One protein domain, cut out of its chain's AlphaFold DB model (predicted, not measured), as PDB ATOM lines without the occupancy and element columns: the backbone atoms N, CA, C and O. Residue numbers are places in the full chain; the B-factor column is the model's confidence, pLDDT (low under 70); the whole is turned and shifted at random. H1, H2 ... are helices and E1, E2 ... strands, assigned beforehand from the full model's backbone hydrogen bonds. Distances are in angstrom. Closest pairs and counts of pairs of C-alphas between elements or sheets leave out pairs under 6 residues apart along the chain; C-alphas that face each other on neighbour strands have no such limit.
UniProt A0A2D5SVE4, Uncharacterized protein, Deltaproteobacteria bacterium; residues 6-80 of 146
ATOM      1  N   PHE A   6     147.008 221.407 168.210       94.75
ATOM      2  CA  PHE A   6     148.212 221.460 169.040       94.75
ATOM      3  C   PHE A   6     148.256 220.300 170.033       94.75
ATOM      4  O   PHE A   6     147.256 219.629 170.275       94.75
ATOM      5  N   THR A   7     149.436 220.028 170.594       96.25
ATOM      6  CA  THR A   7     149.633 218.930 171.552       96.25
ATOM      7  C   THR A   7     149.926 219.482 172.939       96.25
ATOM      8  O   THR A   7     150.834 220.290 173.110       96.25
ATOM      9  N   LEU A   8     149.187 219.002 173.934       95.38
ATOM     10  CA  LEU A   8     149.463 219.197 175.350       95.38
ATOM     11  C   LEU A   8     150.045 217.907 175.916       95.38
ATOM     12  O   LEU A   8     149.398 216.862 175.890       95.38
ATOM     13  N   LYS A   9     151.262 217.966 176.451       95.00
ATOM     14  CA  LYS A   9     151.851 216.834 177.165       95.00
ATOM     15  C   LYS A   9     151.512 216.952 178.646       95.00
ATOM     16  O   LYS A   9     151.998 217.857 179.316       95.00
ATOM     17  N   ILE A  10     150.685 216.041 179.146       91.75
ATOM     18  CA  ILE A  10     150.331 215.948 180.563       91.75
ATOM     19  C   ILE A  10     150.903 214.636 181.099       91.75
ATOM     20  O   ILE A  10     150.486 213.553 180.693       91.75
ATOM     21  N   PHE A  11     151.884 214.736 181.998       90.94
ATOM     22  CA  PHE A  11     152.675 213.597 182.476       90.94
ATOM     23  C   PHE A  11     153.278 212.785 181.310       90.94
ATOM     24  O   PHE A  11     154.044 213.315 180.502       90.94
ATOM     25  N   SER A  12     152.939 211.498 181.212       89.69
ATOM     26  CA  SER A  12     153.354 210.590 180.141       89.69
ATOM     27  C   SER A  12     152.380 210.549 178.956       89.69
ATOM     28  O   SER A  12     152.592 209.768 178.032       89.69
ATOM     29  N   THR A  13     151.310 211.351 178.968       88.12
ATOM     30  CA  THR A  13     150.248 211.323 177.956       88.12
ATOM     31  C   THR A  13     150.305 212.558 177.062       88.12
ATOM     32  O   THR A  13     150.388 213.688 177.541       88.12
ATOM     33  N   ASN A  14     150.211 212.343 175.752       93.31
ATOM     34  CA  ASN A  14     150.026 213.412 174.774       93.31
ATOM     35  C   ASN A  14     148.528 213.578 174.491       93.31
ATOM     36  O   ASN A  14     147.859 212.622 174.104       93.31
ATOM     37  N   ILE A  15     148.015 214.788 174.673       92.06
ATOM     38  CA  ILE A  15     146.639 215.174 174.374       92.06
ATOM     39  C   ILE A  15     146.664 216.069 173.142       92.06
ATOM     40  O   ILE A  15     147.250 217.148 173.164       92.06
ATOM     41  N   TYR A  16     146.017 215.628 172.070       92.50
ATOM     42  CA  TYR A  16     145.863 216.415 170.853       92.50
ATOM     43  C   TYR A  16     144.595 217.260 170.965       92.50
ATOM     44  O   TYR A  16     143.494 216.724 171.079       92.50
ATOM     45  N   VAL A  17     144.751 218.580 170.954       93.19
ATOM     46  CA  VAL A  17     143.647 219.539 170.980       93.19
ATOM     47  C   VAL A  17     143.383 220.006 169.557       93.19
ATOM     48  O   VAL A  17     144.293 220.482 168.882       93.19
ATOM     49  N   VAL A  18     142.136 219.873 169.111       93.38
ATOM     50  CA  VAL A  18     141.665 220.265 167.777       93.38
ATOM     51  C   VAL A  18     140.652 221.389 167.956       93.38
ATOM     52  O   VAL A  18     139.660 221.194 168.654       93.38
ATOM     53  N   ASN A  19     140.893 222.561 167.364       93.81
ATOM     54  CA  ASN A  19     140.046 223.747 167.572       93.81
ATOM     55  C   ASN A  19     139.375 224.272 166.291       93.81
ATOM     56  O   ASN A  19     138.674 225.279 166.345       93.81
ATOM     57  N   THR A  20     139.545 223.594 165.153       94.00
ATOM     58  CA  THR A  20     138.875 223.954 163.897       94.00
ATOM     59  C   THR A  20     137.671 223.050 163.620       94.00
ATOM     60  O   THR A  20     137.798 221.820 163.641       94.00
ATOM     61  N   PRO A  21     136.492 223.619 163.295       92.50
ATOM     62  CA  PRO A  21     135.285 222.842 163.014       92.50
ATOM     63  C   PRO A  21     135.466 221.772 161.933       92.50
ATOM     64  O   PRO A  21     134.936 220.673 162.065       92.50
ATOM     65  N   GLN A  22     136.247 222.061 160.887       92.50
ATOM     66  CA  GLN A  22     136.482 221.140 159.772       92.50
ATOM     67  C   GLN A  22     137.194 219.862 160.236       92.50
ATOM     68  O   GLN A  22     136.819 218.759 159.843       92.50
ATOM     69  N   TYR A  23     138.199 219.994 161.106       91.69
ATOM     70  CA  TYR A  23     138.932 218.845 161.639       91.69
ATOM     71  C   TYR A  23     138.121 218.091 162.688       91.69
ATOM     72  O   TYR A  23     138.137 216.862 162.693       91.69
ATOM     73  N   ILE A  24     137.348 218.799 163.516       91.25
ATOM     74  CA  ILE A  24     136.415 218.172 164.463       91.25
ATOM     75  C   ILE A  24     135.410 217.294 163.707       91.25
ATOM     76  O   ILE A  24     135.233 216.131 164.056       91.25
ATOM     77  N   GLN A  25     134.798 217.809 162.636       90.94
ATOM     78  CA  GLN A  25     133.857 217.041 161.815       90.94
ATOM     79  C   GLN A  25     134.518 215.826 161.154       90.94
ATOM     80  O   GLN A  25     133.938 214.743 161.173       90.94
ATOM     81  N   ALA A  26     135.732 215.974 160.617       90.25
ATOM     82  CA  ALA A  26     136.465 214.862 160.013       90.25
ATOM     83  C   ALA A  26     136.775 213.743 161.027       90.25
ATOM     84  O   ALA A  26     136.649 212.562 160.705       90.25
ATOM     85  N   ILE A  27     137.135 214.109 162.262       88.81
ATOM     86  CA  ILE A  27     137.391 213.161 163.352       88.81
ATOM     87  C   ILE A  27     136.094 212.470 163.785       88.81
ATOM     88  O   ILE A  27     136.044 211.243 163.847       88.81
ATOM     89  N   LEU A  28     135.031 213.238 164.043       85.81
ATOM     90  CA  LEU A  28     133.739 212.697 164.475       85.81
ATOM     91  C   LEU A  28     133.061 211.847 163.390       85.81
ATOM     92  O   LEU A  28     132.356 210.897 163.715       85.81
ATOM     93  N   GLY A  29     133.298 212.145 162.110       83.81
ATOM     94  CA  GLY A  29     132.819 211.347 160.980       83.81
ATOM     95  C   GLY A  29     133.573 210.027 160.785       83.81
ATOM     96  O   GLY A  29     133.051 209.116 160.145       83.81
ATOM     97  N   ASN A  30     134.773 209.884 161.359       82.38
ATOM     98  CA  ASN A  30     135.589 208.673 161.272       82.38
ATOM     99  C   ASN A  30     135.680 207.955 162.627       82.38
ATOM    100  O   ASN A  30     136.748 207.730 163.188       82.38
ATOM    101  N   THR A  31     134.530 207.539 163.155       71.06
ATOM    102  CA  THR A  31     134.404 206.903 164.481       71.06
ATOM    103  C   THR A  31     135.163 205.581 164.646       71.06
ATOM    104  O   THR A  31     135.258 205.065 165.755       71.06
ATOM    105  N   LYS A  32     135.710 205.008 163.565       72.94
ATOM    106  CA  LYS A  32     136.539 203.794 163.619       72.94
ATOM    107  C   LYS A  32     138.009 204.090 163.920       72.94
ATOM    108  O   LYS A  32     138.695 203.203 164.419       72.94
ATOM    109  N   SER A  33     138.499 205.295 163.616       78.94
ATOM    110  CA  SER A  33     139.896 205.684 163.861       78.94
ATOM    111  C   SER A  33     140.130 206.236 165.269       78.94
ATOM    112  O   SER A  33     141.275 206.317 165.710       78.94
ATOM    113  N   VAL A  34     139.057 206.578 165.992       79.44
ATOM    114  CA  VAL A  34     139.110 207.100 167.361       79.44
ATOM    115  C   VAL A  34     138.238 206.251 168.274       79.44
ATOM    116  O   VAL A  34     137.048 206.073 168.032       79.44
ATOM    117  N   SER A  35     138.827 205.747 169.359       78.81
ATOM    118  CA  SER A  35     138.114 204.946 170.352       78.81
ATOM    119  C   SER A  35     137.874 205.737 171.633       78.81
ATOM    120  O   SER A  35     138.817 206.184 172.284       78.81
ATOM    121  N   PHE A  36     136.609 205.842 172.037       78.19
ATOM    122  CA  PHE A  36     136.214 206.372 173.349       78.19
ATOM    123  C   PHE A  36     136.284 205.323 174.468       78.19
ATOM    124  O   PHE A  36     136.111 205.642 175.643       78.19
ATOM    125  N   TYR A  37     136.574 204.065 174.130       79.50
ATOM    126  CA  TYR A  37     136.570 202.961 175.082       79.50
ATOM    127  C   TYR A  37     137.480 203.159 176.314       79.50
ATOM    128  O   TYR A  37     137.017 202.887 177.427       79.50
ATOM    129  N   PRO A  38     138.713 203.696 176.192       81.31
ATOM    130  CA  PRO A  38     139.554 203.958 177.362       81.31
ATOM    131  C   PRO A  38     138.892 204.894 178.382       81.31
ATOM    132  O   PRO A  38     139.052 204.709 179.590       81.31
ATOM    133  N   PHE A  39     138.097 205.862 177.911       81.75
ATOM    134  CA  PHE A  39     137.342 206.760 178.782       81.75
ATOM    135  C   PHE A  39     136.186 206.039 179.476       81.75
ATOM    136  O   PHE A  39     135.995 206.242 180.671       81.75
ATOM    137  N   HIS A  40     135.467 205.148 178.785       78.50
ATOM    138  CA  HIS A  40     134.410 204.338 179.405       78.50
ATOM    139  C   HIS A  40     134.951 203.444 180.529       78.50
ATOM    140  O   HIS A  40     134.339 203.353 181.594       78.50
ATOM    141  N   ILE A  41     136.118 202.825 180.324       80.69
ATOM    142  CA  ILE A  41     136.794 202.014 181.348       80.69
ATOM    143  C   ILE A  41     137.202 202.878 182.538       80.69
ATOM    144  O   ILE A  41     136.899 202.539 183.682       80.69
ATOM    145  N   ALA A  42     137.853 204.016 182.285       83.56
ATOM    146  CA  ALA A  42     138.261 204.927 183.347       83.56
ATOM    147  C   ALA A  42     137.054 205.438 184.150       83.56
ATOM    148  O   ALA A  42     137.099 205.436 185.381       83.56
ATOM    149  N   PHE A  43     135.969 205.810 183.471       82.12
ATOM    150  CA  PHE A  43     134.729 206.272 184.087       82.12
ATOM    151  C   PHE A  43     134.067 205.176 184.931       82.12
ATOM    152  O   PHE A  43     133.780 205.395 186.107       82.12
ATOM    153  N   THR A  44     133.920 203.963 184.390       82.31
ATOM    154  CA  THR A  44     133.352 202.817 185.121       82.31
ATOM    155  C   THR A  44     134.172 202.486 186.369       82.31
ATOM    156  O   THR A  44     133.622 202.265 187.448       82.31
ATOM    157  N   ASN A  45     135.501 202.502 186.244       81.88
ATOM    158  CA  ASN A  45     136.395 202.103 187.324       81.88
ATOM    159  C   ASN A  45     136.523 203.147 188.433       81.88
ATOM    160  O   ASN A  45     136.746 202.765 189.582       81.88
ATOM    161  N   ARG A  46     136.449 204.438 188.085       81.62
ATOM    162  CA  ARG A  46     136.789 205.541 188.996       81.62
ATOM    163  C   ARG A  46     135.591 206.390 189.405       81.62
ATOM    164  O   ARG A  46     135.541 206.802 190.553       81.62
ATOM    165  N   ALA A  47     134.655 206.654 188.494       80.25
ATOM    166  CA  ALA A  47     133.542 207.569 188.745       80.25
ATOM    167  C   ALA A  47     132.292 206.849 189.268       80.25
ATOM    168  O   ALA A  47     131.648 207.335 190.188       80.25
ATOM    169  N   LEU A  48     131.967 205.672 188.721       78.19
ATOM    170  CA  LEU A  48     130.736 204.955 189.083       78.19
ATOM    171  C   LEU A  48     130.840 204.121 190.366       78.19
ATOM    172  O   LEU A  48     129.843 203.545 190.790       78.19
ATOM    173  N   GLY A  49     132.034 203.991 190.956       76.88
ATOM    174  CA  GLY A  49     132.242 203.108 192.110       76.88
ATOM    175  C   GLY A  49     131.804 201.662 191.839       76.88
ATOM    176  O   GLY A  49     131.357 200.970 192.751       76.88
ATOM    177  N   ALA A  50     131.875 201.222 190.577       82.75
ATOM    178  CA  ALA A  50     131.329 199.942 190.148       82.75
ATOM    179  C   ALA A  50     131.980 198.771 190.905       82.75
ATOM    180  O   ALA A  50     133.157 198.827 191.273       82.75
ATOM    181  N   ARG A  51     131.223 197.691 191.120       86.69
ATOM    182  CA  ARG A  51     131.770 196.453 191.698       86.69
ATOM    183  C   ARG A  51     132.695 195.757 190.701       86.69
ATOM    184  O   ARG A  51     132.599 196.009 189.498       86.69
ATOM    185  N   GLN A  52     133.592 194.903 191.191       87.50
ATOM    186  CA  GLN A  52     134.619 194.278 190.353       87.50
ATOM    187  C   GLN A  52     134.009 193.480 189.196       87.50
ATOM    188  O   GLN A  52     134.472 193.602 188.069       87.50
ATOM    189  N   GLU A  53     132.890 192.798 189.429       87.62
ATOM    190  CA  GLU A  53     132.182 192.012 188.420       87.62
ATOM    191  C   GLU A  53     131.721 192.884 187.238       87.62
ATOM    192  O   GLU A  53     131.822 192.488 186.081       87.62
ATOM    193  N   ILE A  54     131.264 194.112 187.511       82.75
ATOM    194  CA  ILE A  54     130.873 195.078 186.472       82.75
ATOM    195  C   ILE A  54     132.105 195.572 185.710       82.75
ATOM    196  O   ILE A  54     132.067 195.682 184.483       82.75
ATOM    197  N   LYS A  55     133.207 195.853 186.418       85.00
ATOM    198  CA  LYS A  55     134.471 196.261 185.783       85.00
ATOM    199  C   LYS A  55     134.975 195.176 184.838       85.00
ATOM    200  O   LYS A  55     135.369 195.493 183.718       85.00
ATOM    201  N   ASP A  56     134.883 193.916 185.251       83.94
ATOM    202  CA  ASP A  56     135.309 192.761 184.464       83.94
ATOM    203  C   ASP A  56     134.428 192.576 183.221       83.94
ATOM    204  O   ASP A  56     134.949 192.384 182.123       83.94
ATOM    205  N   ILE A  57     133.105 192.743 183.343       79.75
ATOM    206  CA  ILE A  57     132.174 192.726 182.199       79.75
ATOM    207  C   ILE A  57     132.523 193.825 181.189       79.75
ATOM    208  O   ILE A  57     132.534 193.569 179.982       79.75
ATOM    209  N   VAL A  58     132.804 195.043 181.659       78.56
ATOM    210  CA  VAL A  58     133.120 196.190 180.795       78.56
ATOM    211  C   VAL A  58     134.516 196.060 180.174       78.56
ATOM    212  O   VAL A  58     134.701 196.425 179.010       78.56
ATOM    213  N   ALA A  59     135.483 195.483 180.890       77.62
ATOM    214  CA  ALA A  59     136.816 195.166 180.380       77.62
ATOM    215  C   ALA A  59     136.777 194.051 179.318       77.62
ATOM    216  O   ALA A  59     137.361 194.189 178.246       77.62
ATOM    217  N   HIS A  60     136.037 192.972 179.580       72.75
ATOM    218  CA  HIS A  60     135.968 191.802 178.707       72.75
ATOM    219  C   HIS A  60     135.139 192.060 177.439       72.75
ATOM    220  O   HIS A  60     135.609 191.839 176.326       72.75
ATOM    221  N   ASN A  61     133.925 192.604 177.577       64.75
ATOM    222  CA  ASN A  61     133.037 192.869 176.433       64.75
ATOM    223  C   ASN A  61     133.369 194.166 175.686       64.75
ATOM    224  O   ASN A  61     132.826 194.443 174.610       64.75
ATOM    225  N   GLY A  62     134.214 194.997 176.285       59.22
ATOM    226  CA  GLY A  62     134.619 196.270 175.728       59.22
ATOM    227  C   GLY A  62     135.759 196.180 174.715       59.22
ATOM    228  O   GLY A  62     135.805 197.016 173.816       59.22
ATOM    229  N   ALA A  63     136.580 195.123 174.764       57.75
ATOM    230  CA  ALA A  63     137.555 194.813 173.715       57.75
ATOM    231  C   ALA A  63     136.884 194.625 172.335       57.75
ATOM    232  O   ALA A  63     137.388 195.118 171.331       57.75
ATOM    233  N   ASP A  64     135.692 194.019 172.305       62.38
ATOM    234  CA  ASP A  64     134.848 193.892 171.105       62.38
ATOM    235  C   ASP A  64     133.822 195.028 170.943       62.38
ATOM    236  O   ASP A  64     133.038 195.060 169.983       62.38
ATOM    237  N   ASN A  65     133.775 195.956 171.906       65.69
ATOM    238  CA  ASN A  65     132.852 197.089 171.970       65.69
ATOM    239  C   ASN A  65     131.369 196.700 171.757       65.69
ATOM    240  O   ASN A  65     130.568 197.516 171.311       65.69
ATOM    241  N   ARG A  66     130.979 195.436 171.973       71.12
ATOM    242  CA  ARG A  66     129.634 194.939 171.619       71.12
ATOM    243  C   ARG A  66     128.595 195.406 172.624       71.12
ATOM    244  O   ARG A  66     127.626 196.040 172.234       71.12
ATOM    245  N   TYR A  67     128.860 195.177 173.906       72.69
ATOM    246  CA  TYR A  67     127.973 195.585 174.993       72.69
ATOM    247  C   TYR A  67     127.720 197.099 175.000       72.69
ATOM    248  O   TYR A  67     126.576 197.544 175.044       72.69
ATOM    249  N   MET A  68     128.783 197.895 174.861       74.94
ATOM    250  CA  MET A  68     128.679 199.357 174.818       74.94
ATOM    251  C   MET A  68     127.967 199.855 173.558       74.94
ATOM    252  O   MET A  68     127.174 200.787 173.646       74.94
ATOM    253  N   ARG A  69     128.175 199.210 172.400       76.81
ATOM    254  CA  ARG A  69     127.387 199.502 171.193       76.81
ATOM    255  C   ARG A  69     125.912 199.181 171.378       76.81
ATOM    256  O   ARG A  69     125.093 199.974 170.936       76.81
ATOM    257  N   THR A  70     125.572 198.067 172.024       82.00
ATOM    258  CA  THR A  70     124.178 197.714 172.311       82.00
ATOM    259  C   THR A  70     123.539 198.750 173.226       82.00
ATOM    260  O   THR A  70     122.517 199.308 172.854       82.00
ATOM    261  N   ILE A  71     124.166 199.096 174.357       80.12
ATOM    262  CA  ILE A  71     123.640 200.144 175.250       80.12
ATOM    263  C   ILE A  71     123.474 201.466 174.503       80.12
ATOM    264  O   ILE A  71     122.424 202.096 174.596       80.12
ATOM    265  N   HIS A  72     124.489 201.880 173.742       81.94
ATOM    266  CA  HIS A  72     124.421 203.106 172.954       81.94
ATOM    267  C   HIS A  72     123.277 203.057 171.931       81.94
ATOM    268  O   HIS A  72     122.576 204.047 171.754       81.94
ATOM    269  N   HIS A  73     123.078 201.921 171.260       85.38
ATOM    270  CA  HIS A  73     121.994 201.731 170.301       85.38
ATOM    271  C   HIS A  73     120.623 201.844 170.971       85.38
ATOM    272  O   HIS A  73     119.795 202.619 170.505       85.38
ATOM    273  N   GLU A  74     120.411 201.156 172.095       86.00
ATOM    274  CA  GLU A  74     119.151 201.226 172.843       86.00
ATOM    275  C   GLU A  74     118.876 202.642 173.369       86.00
ATOM    276  O   GLU A  74     117.780 203.172 173.184       86.00
ATOM    277  N   MET A  75     119.882 203.305 173.952       84.06
ATOM    278  CA  MET A  75     119.759 204.696 174.402       84.06
ATOM    279  C   MET A  75     119.410 205.640 173.250       84.06
ATOM    280  O   MET A  75     118.524 206.483 173.389       84.06
ATOM    281  N   TYR A  76     120.092 205.507 172.109       85.69
ATOM    282  CA  TYR A  76     119.831 206.340 170.940       85.69
ATOM    283  C   TYR A  76     118.421 206.100 170.397       85.69
ATOM    284  O   TYR A  76     117.697 207.052 170.127       85.69
ATOM    285  N   ASN A  77     117.994 204.840 170.303       84.75
ATOM    286  CA  ASN A  77     116.658 204.481 169.835       84.75
ATOM    287  C   ASN A  77     115.549 204.995 170.760       84.75
ATOM    288  O   ASN A  77     114.486 205.374 170.271       84.75
ATOM    289  N   ALA A  78     115.785 205.032 172.073       81.81
ATOM    290  CA  ALA A  78     114.837 205.580 173.039       81.81
ATOM    291  C   ALA A  78     114.706 207.112 172.940       81.81
ATOM    292  O   ALA A  78     113.648 207.663 173.240       81.81
ATOM    293  N   LEU A  79     115.771 207.799 172.511       83.75
ATOM    294  CA  LEU A  79     115.844 209.262 172.439       83.75
ATOM    295  C   LEU A  79     115.716 209.829 171.020       83.75
ATOM    296  O   LEU A  79     115.712 211.049 170.848       83.75
ATOM    297  N   GLN A  80     115.610 208.981 169.998       89.06
ATOM    298  CA  GLN A  80     115.421 209.435 168.624       89.06
ATOM    299  C   GLN A  80     114.053 210.102 168.444       89.06
ATOM    300  O   GLN A  80     113.091 209.831 169.169       89.06
TER     301      GLN A  80
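AT A GLANCE: This is residues 6 to 80 of the 146 residues of an uncharacterized protein of Deltaproteobacteria bacterium (UniProt A0A2D5SVE4). What shape does the model show? It is an open chain of separate parts: a two-strand hairpin, E1 and E2, leads into the short helix H1, and residues 30 to 36 join this end to a helical hairpin of H2 and H3, from whose end H4 sticks out with residues 69 to 79. How is it made up? The 75 printed residues hold E1, E2, H1, H2, H3 and H4 in chain order, mostly helix, with an antiparallel sheet E1 - E2. How spread is it? It is loose and flat, with a radius of gyration of the C-alphas of 15.2 A and spans of 39 by 37 by 20 A.

IN THESE COORDINATES: Where are the strands? E1 is residues 6 to 10, from C-alpha 6 at (148.212, 221.460, 169.040), and E2 is residues 13 to 18, 16.0 A long. Where are the helices? H1 is residues 21 to 29, H2 37 to 46 and H3 52 to 62, 14.8 A long. H4, residues 66 to 79, is 19.9 A long and ends at C-alpha 79, (115.844, 209.262, 172.439).

HOW THE PARTS SIT: How do E1 and E2 pair? This hairpin is antiparallel at 151 degrees, with N 8 and O 15 2.8 A apart, within hydrogen-bond range. What does H1 meet? It touches no helix; its closest C-alpha to E2 is that of Ile 24, 6.6 A from that of Val 18. How do the other helices stand? H2 and H3, a helical hairpin, touch at a shallow tilt of 3 degrees, opposite ways, closest at the C-alphas of Asn 45 and Lys 55, 6.3 A. H3 and H4 touch only at the corner, about perpendicular at 89 degrees, closest at the C-alphas of Asn 61 and Tyr 67, 5.9 A. Are the helix backbones complete? Every O i to N i+4 pair is within hydrogen-bond range in H1, H2, H3 and H4.

THE WHOLE: How far does it reach? The two C-alphas farthest apart, those of Gln 22 and Glu 53, are 41.1 A apart. Is anything cut or uncertain? The printed part has no cut and no long link; pLDDT is under 70 at residues 61 to 65.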